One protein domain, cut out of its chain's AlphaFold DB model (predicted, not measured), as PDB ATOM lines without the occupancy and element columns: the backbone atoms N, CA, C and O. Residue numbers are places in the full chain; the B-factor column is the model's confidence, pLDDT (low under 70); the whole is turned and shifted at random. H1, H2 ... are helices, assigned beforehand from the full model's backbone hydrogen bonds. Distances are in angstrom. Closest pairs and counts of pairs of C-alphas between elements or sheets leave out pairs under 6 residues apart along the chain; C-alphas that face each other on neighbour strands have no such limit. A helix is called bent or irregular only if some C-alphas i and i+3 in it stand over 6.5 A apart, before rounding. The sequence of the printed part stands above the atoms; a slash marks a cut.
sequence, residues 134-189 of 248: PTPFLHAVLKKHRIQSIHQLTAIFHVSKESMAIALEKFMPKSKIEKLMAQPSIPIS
ATOM      1  N   PRO A 134     101.465 163.566 134.592       89.81
ATOM      2  CA  PRO A 134     101.825 162.385 135.366       89.81
ATOM      3  C   PRO A 134     101.694 161.126 134.516       89.81
ATOM      4  O   PRO A 134     100.613 160.823 134.001       89.81
ATOM      5  N   THR A 135     102.783 160.365 134.394       86.62
ATOM      6  CA  THR A 135     102.848 159.158 133.556       86.62
ATOM      7  C   THR A 135     101.702 158.178 133.870       86.62
ATOM      8  O   THR A 135     101.060 157.705 132.928       86.62
ATOM      9  N   PRO A 136     101.348 157.898 135.148       78.44
ATOM     10  CA  PRO A 136     100.207 157.032 135.464       78.44
ATOM     11  C   PRO A 136      98.865 157.578 134.954       78.44
ATOM     12  O   PRO A 136      98.018 156.808 134.501       78.44
ATOM     13  N   PHE A 137      98.674 158.899 134.997       80.19
ATOM     14  CA  PHE A 137      97.435 159.542 134.560       80.19
ATOM     15  C   PHE A 137      97.326 159.526 133.036       80.19
ATOM     16  O   PHE A 137      96.278 159.164 132.503       80.19
ATOM     17  N   LEU A 138      98.415 159.843 132.328       87.06
ATOM     18  CA  LEU A 138      98.464 159.755 130.868       87.06
ATOM     19  C   LEU A 138      98.177 158.329 130.392       87.06
ATOM     20  O   LEU A 138      97.345 158.135 129.507       87.06
ATOM     21  N   HIS A 139      98.780 157.327 131.032       80.19
ATOM     22  CA  HIS A 139      98.511 155.927 130.721       80.19
ATOM     23  C   HIS A 139      97.029 155.557 130.911       80.19
ATOM     24  O   HIS A 139      96.436 154.917 130.041       80.19
ATOM     25  N   ALA A 140      96.407 155.991 132.012       73.56
ATOM     26  CA  ALA A 140      94.990 155.742 132.275       73.56
ATOM     27  C   ALA A 140      94.079 156.395 131.221       73.56
ATOM     28  O   ALA A 140      93.163 155.743 130.718       73.56
ATOM     29  N   VAL A 141      94.365 157.643 130.832       77.56
ATOM     30  CA  VAL A 141      93.623 158.358 129.782       77.56
ATOM     31  C   VAL A 141      93.739 157.632 128.440       77.56
ATOM     32  O   VAL A 141      92.721 157.381 127.795       77.56
ATOM     33  N   LEU A 142      94.953 157.233 128.047       81.69
ATOM     34  CA  LEU A 142      95.202 156.492 126.804       81.69
ATOM     35  C   LEU A 142      94.495 155.128 126.771       81.69
ATOM     36  O   LEU A 142      94.130 154.660 125.695       81.69
ATOM     37  N   LYS A 143      94.307 154.487 127.932       76.38
ATOM     38  CA  LYS A 143      93.612 153.198 128.052       76.38
ATOM     39  C   LYS A 143      92.088 153.344 128.046       76.38
ATOM     40  O   LYS A 143      91.413 152.523 127.430       76.38
ATOM     41  N   LYS A 144      91.540 154.342 128.753       71.19
ATOM     42  CA  LYS A 144      90.084 154.544 128.909       71.19
ATOM     43  C   LYS A 144      89.460 155.191 127.672       71.19
ATOM     44  O   LYS A 144      88.298 154.929 127.373       71.19
ATOM     45  N   HIS A 145      90.215 156.013 126.945       72.12
ATOM     46  CA  HIS A 145      89.674 156.821 125.860       72.12
ATOM     47  C   HIS A 145      90.357 156.557 124.524       72.12
ATOM     48  O   HIS A 145      91.576 156.425 124.418       72.12
ATOM     49  N   ARG A 146      89.557 156.576 123.455       76.81
ATOM     50  CA  ARG A 146      90.072 156.554 122.089       76.81
ATOM     51  C   ARG A 146      90.583 157.943 121.709       76.81
ATOM     52  O   ARG A 146      89.823 158.787 121.244       76.81
ATOM     53  N   ILE A 147      91.882 158.162 121.886       81.00
ATOM     54  CA  ILE A 147      92.539 159.408 121.479       81.00
ATOM     55  C   ILE A 147      92.725 159.429 119.962       81.00
ATOM     56  O   ILE A 147      93.345 158.538 119.379       81.00
ATOM     57  N   GLN A 148      92.176 160.459 119.329       76.25
ATOM     58  CA  GLN A 148      92.227 160.695 117.890       76.25
ATOM     59  C   GLN A 148      93.140 161.865 117.533       76.25
ATOM     60  O   GLN A 148      93.686 161.873 116.440       76.25
ATOM     61  N   SER A 149      93.328 162.835 118.430       80.81
ATOM     62  CA  SER A 149      94.121 164.040 118.173       80.81
ATOM     63  C   SER A 149      94.904 164.448 119.417       80.81
ATOM     64  O   SER A 149      94.396 164.330 120.535       80.81
ATOM     65  N   ILE A 150      96.117 164.984 119.237       86.38
ATOM     66  CA  ILE A 150      96.925 165.481 120.366       86.38
ATOM     67  C   ILE A 150      96.206 166.601 121.133       86.38
ATOM     68  O   ILE A 150      96.381 166.734 122.340       86.38
ATOM     69  N   HIS A 151      95.322 167.342 120.454       78.06
ATOM     70  CA  HIS A 151      94.518 168.413 121.042       78.06
ATOM     71  C   HIS A 151      93.626 167.925 122.193       78.06
ATOM     72  O   HIS A 151      93.394 168.668 123.146       78.06
ATOM     73  N   GLN A 152      93.154 166.673 122.134       77.69
ATOM     74  CA  GLN A 152      92.376 166.069 123.222       77.69
ATOM     75  C   GLN A 152      93.214 165.957 124.491       77.69
ATOM     76  O   GLN A 152      92.769 166.330 125.572       77.69
ATOM     77  N   LEU A 153      94.459 165.513 124.351       83.94
ATOM     78  CA  LEU A 153      95.374 165.362 125.472       83.94
ATOM     79  C   LEU A 153      95.842 166.718 126.005       83.94
ATOM     80  O   LEU A 153      95.814 166.936 127.213       83.94
ATOM     81  N   THR A 154      96.198 167.669 125.137       82.12
ATOM     82  CA  THR A 154      96.601 169.012 125.589       82.12
ATOM     83  C   THR A 154      95.471 169.737 126.317       82.12
ATOM     84  O   THR A 154      95.745 170.489 127.245       82.12
ATOM     85  N   ALA A 155      94.208 169.482 125.956       73.69
ATOM     86  CA  ALA A 155      93.047 170.034 126.654       73.69
ATOM     87  C   ALA A 155      92.781 169.368 128.019       73.69
ATOM     88  O   ALA A 155      92.332 170.039 128.944       73.69
ATOM     89  N   ILE A 156      93.057 168.067 128.163       77.38
ATOM     90  CA  ILE A 156      92.915 167.339 129.437       77.38
ATOM     91  C   ILE A 156      94.017 167.748 130.427       77.38
ATOM     92  O   ILE A 156      93.743 168.026 131.593       77.38
ATOM     93  N   PHE A 157      95.269 167.800 129.966       84.19
ATOM     94  CA  PHE A 157      96.436 168.073 130.814       84.19
ATOM     95  C   PHE A 157      96.761 169.571 130.939       84.19
ATOM     96  O   PHE A 157      97.485 169.982 131.846       84.19
ATOM     97  N   HIS A 158      96.185 170.399 130.065       81.81
ATOM     98  CA  HIS A 158      96.408 171.843 129.985       81.81
ATOM     99  C   HIS A 158      97.899 172.200 129.842       81.81
ATOM    100  O   HIS A 158      98.476 172.928 130.658       81.81
ATOM    101  N   VAL A 159      98.506 171.643 128.792       88.06
ATOM    102  CA  VAL A 159      99.929 171.756 128.421       88.06
ATOM    103  C   VAL A 159     100.071 172.040 126.923       88.06
ATOM    104  O   VAL A 159      99.092 171.959 126.180       88.06
ATOM    105  N   SER A 160     101.282 172.364 126.465       88.38
ATOM    106  CA  SER A 160     101.546 172.579 125.039       88.38
ATOM    107  C   SER A 160     101.544 171.258 124.256       88.38
ATOM    108  O   SER A 160     101.647 170.169 124.834       88.38
ATOM    109  N   LYS A 161     101.438 171.340 122.925       90.69
ATOM    110  CA  LYS A 161     101.522 170.153 122.055       90.69
ATOM    111  C   LYS A 161     102.890 169.496 122.150       90.69
ATOM    112  O   LYS A 161     102.972 168.277 122.163       90.69
ATOM    113  N   GLU A 162     103.931 170.309 122.243       92.56
ATOM    114  CA  GLU A 162     105.327 169.897 122.325       92.56
ATOM    115  C   GLU A 162     105.568 169.110 123.616       92.56
ATOM    116  O   GLU A 162     106.059 167.986 123.566       92.56
ATOM    117  N   SER A 163     105.107 169.638 124.758       93.25
ATOM    118  CA  SER A 163     105.204 168.948 126.054       93.25
ATOM    119  C   SER A 163     104.471 167.602 126.032       93.25
ATOM    120  O   SER A 163     104.993 166.584 126.481       93.25
ATOM    121  N   MET A 164     103.256 167.575 125.470       95.88
ATOM    122  CA  MET A 164     102.482 166.338 125.340       95.88
ATOM    123  C   MET A 164     103.139 165.337 124.383       95.88
ATOM    124  O   MET A 164     103.126 164.139 124.655       95.88
ATOM    125  N   ALA A 165     103.723 165.799 123.277       94.62
ATOM    126  CA  ALA A 165     104.417 164.940 122.323       94.62
ATOM    127  C   ALA A 165     105.612 164.235 122.978       94.62
ATOM    128  O   ALA A 165     105.714 163.016 122.860       94.62
ATOM    129  N   ILE A 166     106.432 164.972 123.736       92.50
ATOM    130  CA  ILE A 166     107.554 164.417 124.512       92.50
ATOM    131  C   ILE A 166     107.050 163.350 125.496       92.50
ATOM    132  O   ILE A 166     107.568 162.233 125.526       92.50
ATOM    133  N   ALA A 167     105.981 163.641 126.244       93.69
ATOM    134  CA  ALA A 167     105.424 162.690 127.204       93.69
ATOM    135  C   ALA A 167     104.903 161.395 126.549       93.69
ATOM    136  O   ALA A 167     104.986 160.314 127.142       93.69
ATOM    137  N   LEU A 168     104.386 161.478 125.318       95.31
ATOM    138  CA  LEU A 168     103.869 160.330 124.568       95.31
ATOM    139  C   LEU A 168     104.962 159.396 124.036       95.31
ATOM    140  O   LEU A 168     104.659 158.224 123.796       95.31
ATOM    141  N   GLU A 169     106.212 159.849 123.900       93.56
ATOM    142  CA  GLU A 169     107.323 159.007 123.420       93.56
ATOM    143  C   GLU A 169     107.548 157.770 124.306       93.56
ATOM    144  O   GLU A 169     107.992 156.728 123.827       93.56
ATOM    145  N   LYS A 170     107.150 157.843 125.584       88.25
ATOM    146  CA  LYS A 170     107.193 156.732 126.552       88.25
ATOM    147  C   LYS A 170     106.208 155.600 126.222       88.25
ATOM    148  O   LYS A 170     106.369 154.486 126.710       88.25
ATOM    149  N   PHE A 171     105.164 155.886 125.442       89.44
ATOM    150  CA  PHE A 171     104.017 154.994 125.236       89.44
ATOM    151  C   PHE A 171     103.819 154.565 123.786       89.44
ATOM    152  O   PHE A 171     103.107 153.593 123.523       89.44
ATOM    153  N   MET A 172     104.369 155.308 122.827       92.44
ATOM    154  CA  MET A 172     104.144 155.040 121.414       92.44
ATOM    155  C   MET A 172     105.278 155.558 120.528       92.44
ATOM    156  O   MET A 172     105.945 156.526 120.882       92.44
ATOM    157  N   PRO A 173     105.488 154.940 119.350       93.12
ATOM    158  CA  PRO A 173     106.527 155.374 118.425       93.12
ATOM    159  C   PRO A 173     106.230 156.761 117.845       93.12
ATOM    160  O   PRO A 173     105.067 157.113 117.624       93.12
ATOM    161  N   LYS A 174     107.295 157.496 117.495       90.44
ATOM    162  CA  LYS A 174     107.235 158.850 116.910       90.44
ATOM    163  C   LYS A 174     106.256 158.966 115.740       90.44
ATOM    164  O   LYS A 174     105.436 159.875 115.725       90.44
ATOM    165  N   SER A 175     106.220 157.975 114.848       92.56
ATOM    166  CA  SER A 175     105.300 157.956 113.699       92.56
ATOM    167  C   SER A 175     103.814 157.990 114.081       92.56
ATOM    168  O   SER A 175     102.979 158.477 113.317       92.56
ATOM    169  N   LYS A 176     103.442 157.474 115.258       91.12
ATOM    170  CA  LYS A 176     102.071 157.569 115.777       91.12
ATOM    171  C   LYS A 176     101.802 158.949 116.383       91.12
ATOM    172  O   LYS A 176     100.703 159.469 116.210       91.12
ATOM    173  N   ILE A 177     102.795 159.543 117.043       91.31
ATOM    174  CA  ILE A 177     102.716 160.888 117.634       91.31
ATOM    175  C   ILE A 177     102.573 161.939 116.531       91.31
ATOM    176  O   ILE A 177     101.656 162.751 116.582       91.31
ATOM    177  N   GLU A 178     103.389 161.860 115.481       90.31
ATOM    178  CA  GLU A 178     103.316 162.737 114.305       90.31
ATOM    179  C   GLU A 178     101.924 162.700 113.662       90.31
ATOM    180  O   GLU A 178     101.342 163.744 113.366       90.31
ATOM    181  N   LYS A 179     101.326 161.506 113.537       89.06
ATOM    182  CA  LYS A 179      99.945 161.356 113.051       89.06
ATOM    183  C   LYS A 179      98.927 162.053 113.950       89.06
ATOM    184  O   LYS A 179      97.992 162.641 113.413       89.06
ATOM    185  N   LEU A 180      99.084 161.987 115.277       85.62
ATOM    186  CA  LEU A 180      98.215 162.673 116.246       85.62
ATOM    187  C   LEU A 180      98.393 164.196 116.213       85.62
ATOM    188  O   LEU A 180      97.415 164.919 116.399       85.62
ATOM    189  N   MET A 181      99.620 164.675 115.992       86.62
ATOM    190  CA  MET A 181      99.940 166.099 115.862       86.62
ATOM    191  C   MET A 181      99.390 166.700 114.570       86.62
ATOM    192  O   MET A 181      98.917 167.835 114.583       86.62
ATOM    193  N   ALA A 182      99.419 165.930 113.480       82.56
ATOM    194  CA  ALA A 182      98.888 166.326 112.180       82.56
ATOM    195  C   ALA A 182      97.352 166.346 112.129       82.56
ATOM    196  O   ALA A 182      96.782 166.905 111.193       82.56
ATOM    197  N   GLN A 183      96.665 165.747 113.111       76.62
ATOM    198  CA  GLN A 183      95.211 165.824 113.157       76.62
ATOM    199  C   GLN A 183      94.755 167.245 113.502       76.62
ATOM    200  O   GLN A 183      95.311 167.865 114.419       76.62
ATOM    201  N   PRO A 184      93.700 167.752 112.840       66.50
ATOM    202  CA  PRO A 184      93.141 169.050 113.173       66.50
ATOM    203  C   PRO A 184      92.677 169.079 114.632       66.50
ATOM    204  O   PRO A 184      92.424 168.044 115.269       66.50
ATOM    205  N   SER A 185      92.550 170.289 115.170       56.38
ATOM    206  CA  SER A 185      91.800 170.509 116.398       56.38
ATOM    207  C   SER A 185      90.357 170.093 116.136       56.38
ATOM    208  O   SER A 185      89.585 170.824 115.518       56.38
ATOM    209  N   ILE A 186      89.996 168.888 116.557       50.19
ATOM    210  CA  ILE A 186      88.601 168.474 116.567       50.19
ATOM    211  C   ILE A 186      87.936 169.309 117.669       50.19
ATOM    212  O   ILE A 186      88.476 169.323 118.779       50.19
ATOM    213  N   PRO A 187      86.820 170.020 117.408       40.81
ATOM    214  CA  PRO A 187      86.041 170.655 118.461       40.81
ATOM    215  C   PRO A 187      85.652 169.570 119.456       40.81
ATOM    216  O   PRO A 187      84.809 168.716 119.179       40.81
ATOM    217  N   ILE A 188      86.342 169.537 120.590       40.34
ATOM    218  CA  ILE A 188      86.068 168.546 121.612       40.34
ATOM    219  C   ILE A 188      84.718 168.952 122.186       40.34
ATOM    220  O   ILE A 188      84.607 169.939 122.913       40.34
ATOM    221  N   SER A 189      83.681 168.181 121.875       35.44
ATOM    222  CA  SER A 189      82.531 168.063 122.756       35.44
ATOM    223  C   SER A 189      83.064 167.470 124.066       35.44
ATOM    224  O   SER A 189      83.071 166.259 124.272       35.44
TER     225      SER A 189
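This is residues 134 to 189 of the 248 residues of a protein of Thermanaeromonas toyohensis ToBE (UniProt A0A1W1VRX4). Three short helices, H2, H3 and H4, pack on one another, H3 and H4 as a helical hairpin and H2 across the end of it where H3 begins and H4 ends. The longest helix, H1, lies over the side of this trio away from H4, near H2 and H3 but touching neither, and a tail with no named element, residues 182 to 189, leads off from the end of H4. The 56 printed residues include four named helices, H1, H2, H3 and H4 in that order along the chain, and no named strand, and the class is all helix. The whole is compact, with a radius of gyration of the C-alphas of 10.3 A, and its C-alphas span 26 by 23 by 19 A.

Start from the longest helix, H1, residues 135 to 144, and look from it to H2, residues 150 to 157: the two are near each other, with 7 pairs of C-alphas within 10 A, the closest at 8.4 A. Next look at H3, residues 161 to 168: H1 and H3 are close but not clearly touching, with the C-alphas of Thr 135 and Ala 167, their closest, 7.7 A apart. The lines of H1 and H3 are about perpendicular, at 88 degrees. H1 and H4, residues 174 to 181, are apart. Moving outward, you find that H2 and H3 touch, with 7 pairs of C-alphas within 8 A; their closest C-alphas are those of Thr 154 and Lys 161, 6.2 A apart. Their lines are about perpendicular, at 84 degrees. H2 and H4 touch as well, where the C-alphas of Ile 150 and Leu 180, the closest of the two helices, are 5.2 A apart. Their lines are about perpendicular, at 81 degrees. H3 and H4 are a hairpin of two helices: they touch at the closest C-alphas of Ala 165 and Ile 177, 6.4 A apart, and run opposite ways at a steep tilt of 39 degrees. The packing of the helices is mostly crossed: of the 3 touching pairs, 0 are at a shallow tilt. In the backbones of H1, H2, H3 and H4, every pair of O i and N i+4 is within hydrogen-bond range.

Find C-alpha 135 at (102.848, 159.158, 133.556); from Thr 135 there, H1 runs 14.3 A to C-alpha 144 of Lys 144 at (90.084, 154.544, 128.909). H2 covers Ile 150 to Phe 157, 10.8 A from first to last C-alpha. H3 covers Lys 161 to Leu 168 and is 10.4 A long by the same measure. H4 begins at Lys 174 and measures 10.3 A to Met 181, whose C-alpha stands at (99.940, 166.099, 115.862). No helix is bent or irregular.

Read from Pro 134 to Ser 189 and you will meet no cut in the printed part. The links H1 to H2, H2 to H3 and H3 to H4 are tight, with 5, 3 and 5 residues between the helices. The two C-alphas farthest apart are those of Pro 173 and Ser 189, at 27.5 A, while the first and last printed C-alphas are 23.7 A apart. In the B-factor column the mean pLDDT of the printed part is 81.1; the mean of H3 is 94, that of H4 90, that of H2 80 and that of H1 79. Look at residues 184 to 189 for the low confidence of this model: these 6 residues are under 70.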